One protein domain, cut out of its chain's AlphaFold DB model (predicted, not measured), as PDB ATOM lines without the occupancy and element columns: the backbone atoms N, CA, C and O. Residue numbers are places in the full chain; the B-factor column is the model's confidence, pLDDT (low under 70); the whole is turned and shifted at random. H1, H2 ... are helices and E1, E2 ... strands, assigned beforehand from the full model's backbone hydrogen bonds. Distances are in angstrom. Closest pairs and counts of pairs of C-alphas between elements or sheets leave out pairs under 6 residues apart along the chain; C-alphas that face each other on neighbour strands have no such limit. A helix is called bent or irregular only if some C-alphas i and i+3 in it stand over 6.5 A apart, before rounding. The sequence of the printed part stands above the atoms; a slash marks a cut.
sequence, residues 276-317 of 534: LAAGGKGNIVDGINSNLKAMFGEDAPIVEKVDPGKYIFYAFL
ATOM      1  N   LEU A 276     251.038 234.715 290.643       88.94
ATOM      2  CA  LEU A 276     252.142 235.468 291.223       88.94
ATOM      3  C   LEU A 276     251.940 236.952 290.913       88.94
ATOM      4  O   LEU A 276     251.595 237.302 289.789       88.94
ATOM      5  N   ALA A 277     252.182 237.816 291.899       90.75
ATOM      6  CA  ALA A 277     252.182 239.269 291.747       90.75
ATOM      7  C   ALA A 277     253.414 239.857 292.445       90.75
ATOM      8  O   ALA A 277     253.702 239.503 293.590       90.75
ATOM      9  N   ALA A 278     254.139 240.746 291.767       87.56
ATOM     10  CA  ALA A 278     255.344 241.382 292.289       87.56
ATOM     11  C   ALA A 278     255.519 242.806 291.739       87.56
ATOM     12  O   ALA A 278     255.144 243.098 290.604       87.56
ATOM     13  N   GLY A 279     256.116 243.685 292.542       86.31
ATOM     14  CA  GLY A 279     256.428 245.065 292.177       86.31
ATOM     15  C   GLY A 279     257.688 245.550 292.883       86.31
ATOM     16  O   GLY A 279     257.962 245.121 294.005       86.31
ATOM     17  N   GLY A 280     258.464 246.403 292.215       81.75
ATOM     18  CA  GLY A 280     259.690 246.990 292.761       81.75
ATOM     19  C   GLY A 280     260.770 247.197 291.698       81.75
ATOM     20  O   GLY A 280     260.486 247.226 290.501       81.75
ATOM     21  N   LYS A 281     262.025 247.353 292.126       80.38
ATOM     22  CA  LYS A 281     263.171 247.572 291.225       80.38
ATOM     23  C   LYS A 281     263.633 246.295 290.518       80.38
ATOM     24  O   LYS A 281     263.421 245.195 291.020       80.38
ATOM     25  N   GLY A 282     264.317 246.432 289.380       73.00
ATOM     26  CA  GLY A 282     264.729 245.319 288.506       73.00
ATOM     27  C   GLY A 282     265.538 244.200 289.182       73.00
ATOM     28  O   GLY A 282     265.537 243.064 288.710       73.00
ATOM     29  N   ASN A 283     266.146 244.457 290.345       86.38
ATOM     30  CA  ASN A 283     266.811 243.435 291.154       86.38
ATOM     31  C   ASN A 283     265.865 242.349 291.716       86.38
ATOM     32  O   ASN A 283     266.360 241.335 292.203       86.38
ATOM     33  N   ILE A 284     264.536 242.520 291.659       90.12
ATOM     34  CA  ILE A 284     263.580 241.481 292.084       90.12
ATOM     35  C   ILE A 284     263.349 240.384 291.032       90.12
ATOM     36  O   ILE A 284     262.772 239.353 291.373       90.12
ATOM     37  N   VAL A 285     263.791 240.560 289.776       88.00
ATOM     38  CA  VAL A 285     263.485 239.632 288.664       88.00
ATOM     39  C   VAL A 285     263.960 238.201 288.933       88.00
ATOM     40  O   VAL A 285     263.218 237.254 288.687       88.00
ATOM     41  N   ASP A 286     265.148 238.017 289.515       91.00
ATOM     42  CA  ASP A 286     265.651 236.673 289.838       91.00
ATOM     43  C   ASP A 286     264.807 235.996 290.942       91.00
ATOM     44  O   ASP A 286     264.644 234.775 290.946       91.00
ATOM     45  N   GLY A 287     264.187 236.786 291.828       93.81
ATOM     46  CA  GLY A 287     263.197 236.318 292.803       93.81
ATOM     47  C   GLY A 287     261.834 236.007 292.175       93.81
ATOM     48  O   GLY A 287     261.225 234.999 292.528       93.81
ATOM     49  N   ILE A 288     261.381 236.812 291.206       89.94
ATOM     50  CA  ILE A 288     260.175 236.533 290.407       89.94
ATOM     51  C   ILE A 288     260.330 235.190 289.689       89.94
ATOM     52  O   ILE A 288     259.492 234.313 289.872       89.94
ATOM     53  N   ASN A 289     261.430 234.987 288.960       90.44
ATOM     54  CA  ASN A 289     261.705 233.744 288.235       90.44
ATOM     55  C   ASN A 289     261.822 232.528 289.170       90.44
ATOM     56  O   ASN A 289     261.288 231.461 288.868       90.44
ATOM     57  N   SER A 290     262.453 232.693 290.340       93.75
ATOM     58  CA  SER A 290     262.531 231.633 291.358       93.75
ATOM     59  C   SER A 290     261.147 231.230 291.880       93.75
ATOM     60  O   SER A 290     260.850 230.041 291.993       93.75
ATOM     61  N   ASN A 291     260.282 232.208 292.161       91.88
ATOM     62  CA  ASN A 291     258.926 231.963 292.648       91.88
ATOM     63  C   ASN A 291     258.009 231.399 291.549       91.88
ATOM     64  O   ASN A 291     257.245 230.482 291.826       91.88
ATOM     65  N   LEU A 292     258.117 231.884 290.306       86.62
ATOM     66  CA  LEU A 292     257.387 231.344 289.152       86.62
ATOM     67  C   LEU A 292     257.676 229.851 288.975       86.62
ATOM     68  O   LEU A 292     256.747 229.049 288.946       86.62
ATOM     69  N   LYS A 293     258.957 229.467 288.971       91.50
ATOM     70  CA  LYS A 293     259.369 228.060 288.901       91.50
ATOM     71  C   LYS A 293     258.881 227.236 290.101       91.50
ATOM     72  O   LYS A 293     258.452 226.097 289.932       91.50
ATOM     73  N   ALA A 294     258.907 227.802 291.309       92.62
ATOM     74  CA  ALA A 294     258.430 227.122 292.516       92.62
ATOM     75  C   ALA A 294     256.900 226.928 292.562       92.62
ATOM     76  O   ALA A 294     256.432 225.997 293.218       92.62
ATOM     77  N   MET A 295     256.126 227.789 291.893       85.81
ATOM     78  CA  MET A 295     254.656 227.739 291.873       85.81
ATOM     79  C   MET A 295     254.088 226.996 290.658       85.81
ATOM     80  O   MET A 295     253.041 226.362 290.779       85.81
ATOM     81  N   PHE A 296     254.761 227.064 289.506       86.00
ATOM     82  CA  PHE A 296     254.221 226.628 288.211       86.00
ATOM     83  C   PHE A 296     255.107 225.617 287.458       86.00
ATOM     84  O   PHE A 296     254.723 225.162 286.386       86.00
ATOM     85  N   GLY A 297     256.250 225.210 288.023       89.19
ATOM     86  CA  GLY A 297     257.109 224.156 287.472       89.19
ATOM     87  C   GLY A 297     258.167 224.643 286.476       89.19
ATOM     88  O   GLY A 297     258.525 225.818 286.445       89.19
ATOM     89  N   GLU A 298     258.714 223.715 285.687       81.62
ATOM     90  CA  GLU A 298     259.777 224.004 284.707       81.62
ATOM     91  C   GLU A 298     259.266 224.783 283.482       81.62
ATOM     92  O   GLU A 298     260.009 225.583 282.921       81.62
ATOM     93  N   ASP A 299     257.992 224.612 283.114       79.12
ATOM     94  CA  ASP A 299     257.339 225.303 281.989       79.12
ATOM     95  C   ASP A 299     256.857 226.730 282.342       79.12
ATOM     96  O   ASP A 299     256.150 227.379 281.566       79.12
ATOM     97  N   ALA A 300     257.219 227.236 283.526       78.50
ATOM     98  CA  ALA A 300     256.893 228.589 283.960       78.50
ATOM     99  C   ALA A 300     257.612 229.651 283.093       78.50
ATOM    100  O   ALA A 300     258.779 229.466 282.731       78.50
ATOM    101  N   PRO A 301     256.972 230.796 282.782       79.00
ATOM    102  CA  PRO A 301     257.590 231.821 281.946       79.00
ATOM    103  C   PRO A 301     258.820 232.437 282.621       79.00
ATOM    104  O   PRO A 301     258.812 232.736 283.814       79.00
ATOM    105  N   ILE A 302     259.869 232.688 281.835       81.38
ATOM    106  CA  ILE A 302     261.081 233.367 282.300       81.38
ATOM    107  C   ILE A 302     260.944 234.865 282.018       81.38
ATOM    108  O   ILE A 302     260.863 235.289 280.867       81.38
ATOM    109  N   VAL A 303     260.946 235.675 283.074       83.38
ATOM    110  CA  VAL A 303     260.954 237.139 282.992       83.38
ATOM    111  C   VAL A 303     262.366 237.625 282.663       83.38
ATOM    112  O   VAL A 303     263.335 237.270 283.344       83.38
ATOM    113  N   GLU A 304     262.480 238.447 281.619       79.69
ATOM    114  CA  GLU A 304     263.738 239.052 281.171       79.69
ATOM    115  C   GLU A 304     264.360 239.949 282.254       79.69
ATOM    116  O   GLU A 304     263.659 240.619 283.017       79.69
ATOM    117  N   LYS A 305     265.699 239.996 282.323       79.25
ATOM    118  CA  LYS A 305     266.406 240.831 283.306       79.25
ATOM    119  C   LYS A 305     266.172 242.320 283.034       79.25
ATOM    120  O   LYS A 305     266.566 242.840 281.993       79.25
ATOM    121  N   VAL A 306     265.601 243.006 284.020       74.25
ATOM    122  CA  VAL A 306     265.400 244.462 284.031       74.25
ATOM    123  C   VAL A 306     266.580 245.144 284.729       74.25
ATOM    124  O   VAL A 306     267.121 244.624 285.705       74.25
ATOM    125  N   ASP A 307     266.975 246.319 284.235       65.88
ATOM    126  CA  ASP A 307     268.029 247.141 284.840       65.88
ATOM    127  C   ASP A 307     267.727 247.446 286.331       65.88
ATOM    128  O   ASP A 307     266.601 247.845 286.644       65.88
ATOM    129  N   PRO A 308     268.685 247.296 287.271       72.44
ATOM    130  CA  PRO A 308     268.439 247.510 288.703       72.44
ATOM    131  C   PRO A 308     268.006 248.931 289.104       72.44
ATOM    132  O   PRO A 308     267.486 249.120 290.205       72.44
ATOM    133  N   GLY A 309     268.233 249.937 288.253       71.75
ATOM    134  CA  GLY A 309     267.734 251.301 288.422       71.75
ATOM    135  C   GLY A 309     266.294 251.500 287.934       71.75
ATOM    136  O   GLY A 309     265.639 252.447 288.373       71.75
ATOM    137  N   LYS A 310     265.790 250.611 287.069       71.31
ATOM    138  CA  LYS A 310     264.404 250.605 286.575       71.31
ATOM    139  C   LYS A 310     263.481 249.801 287.493       71.31
ATOM    140  O   LYS A 310     263.924 249.087 288.393       71.31
ATOM    141  N   TYR A 311     262.180 249.931 287.251       80.50
ATOM    142  CA  TYR A 311     261.120 249.236 287.976       80.50
ATOM    143  C   TYR A 311     260.437 248.188 287.093       80.50
ATOM    144  O   TYR A 311     260.358 248.346 285.877       80.50
ATOM    145  N   ILE A 312     259.926 247.134 287.725       80.50
ATOM    146  CA  ILE A 312     259.074 246.115 287.120       80.50
ATOM    147  C   ILE A 312     257.846 245.892 288.008       80.50
ATOM    148  O   ILE A 312     257.956 245.770 289.229       80.50
ATOM    149  N   PHE A 313     256.681 245.811 287.371       90.31
ATOM    150  CA  PHE A 313     255.415 245.425 287.983       90.31
ATOM    151  C   PHE A 313     254.859 244.283 287.145       90.31
ATOM    152  O   PHE A 313     254.696 244.421 285.935       90.31
ATOM    153  N   TYR A 314     254.688 243.122 287.767       83.31
ATOM    154  CA  TYR A 314     254.502 241.862 287.066       83.31
ATOM    155  C   TYR A 314     253.425 241.022 287.740       83.31
ATOM    156  O   TYR A 314     253.389 240.900 288.967       83.31
ATOM    157  N   ALA A 315     252.583 240.409 286.915       88.88
ATOM    158  CA  ALA A 315     251.583 239.453 287.339       88.88
ATOM    159  C   ALA A 315     251.516 238.286 286.352       88.88
ATOM    160  O   ALA A 315     251.564 238.484 285.139       88.88
ATOM    161  N   PHE A 316     251.356 237.079 286.882       85.31
ATOM    162  CA  PHE A 316     251.142 235.859 286.111       85.31
ATOM    163  C   PHE A 316     250.047 235.024 286.773       85.31
ATOM    164  O   PHE A 316     249.947 235.005 287.998       85.31
ATOM    165  N   LEU A 317     249.233 234.350 285.965       85.88
ATOM    166  CA  LEU A 317     248.086 233.547 286.386       85.88
ATOM    167  C   LEU A 317     248.097 232.241 285.592       85.88
ATOM    168  O   LEU A 317     248.097 232.278 284.363       85.88
TER     169      LEU A 317
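What this domain is: This is residues 276 to 317 of the 534 residues of the protein "Dockerin domain-containing protein" of Pseudobacteroides cellulosolvens ATCC 35603 = DSM 2933 (UniProt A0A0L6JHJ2). Two antiparallel strands, E1 and E2, lie side by side as a narrow ribbon, and one helix, H1, folds back straight after E1 and runs over one face of that ribbon, leaving the opposite face bare. A long link, residues 297 to 310, returns on the helix's side of the ribbon and leads into E2. The printed part has 42 residues with one named helix and two named strands, in the order E1, H1, E2; the sheet's order is E1 - E2, antiparallel, and the class is mixed, helices and strands. The whole is compact, with a radius of gyration of the C-alphas of 9.8 A, and only just elongated, with spans of 29 by 15 by 11 A.

How they stand to each other: E1, residues 276 to 281, and E2, residues 311 to 317, are antiparallel neighbours, with 175 degrees between their N-to-C directions. C-alphas 277 and 315, which face each other, are 4.5 A apart. N 278 and O 314 are within hydrogen-bond range at 2.9 A, and so are N 312 and O 280 at 2.8 A. H1, residues 282 to 296, has 14 pairs of C-alphas within 10 A with E1 and 18 with E2. The closest C-alphas of E1 and H1 are those of Leu 276 and Leu 292, 7.0 A apart. The closest C-alphas of H1 and E2 are those of Gly 282 and Tyr 311, 5.4 A apart. In H1, 9 of 11 pairs of O i and N i+4 are within hydrogen-bond range.

Where its parts are: E1 begins with C-alpha 276 at (252.142, 235.468, 291.223) and is 16.4 A long from first to last C-alpha. H1 follows from C-alpha 282 at (264.729, 245.319, 288.506) and measures 21.4 A. It is irregular, but only just: C-alphas 283 and 286 are 7.0 A apart, and its line is a rough one. E2, the longest strand by residues with 7, measures 20.5 A and ends with C-alpha 317 at (248.086, 233.547, 286.386).

The domain as a whole: The two C-alphas farthest apart are those of Gly 297 and Gly 309, at 29.2 A, while the first and last printed C-alphas, those of Leu 276 and Leu 317, are 6.6 A apart. The printed part has no cut. The link from E1 to H1 is tight, with 0 residues between them, and the link from H1 to E2 is long, with 14. The mean pLDDT of the printed part is 84.0, and one residue, Asp 307, is under 70.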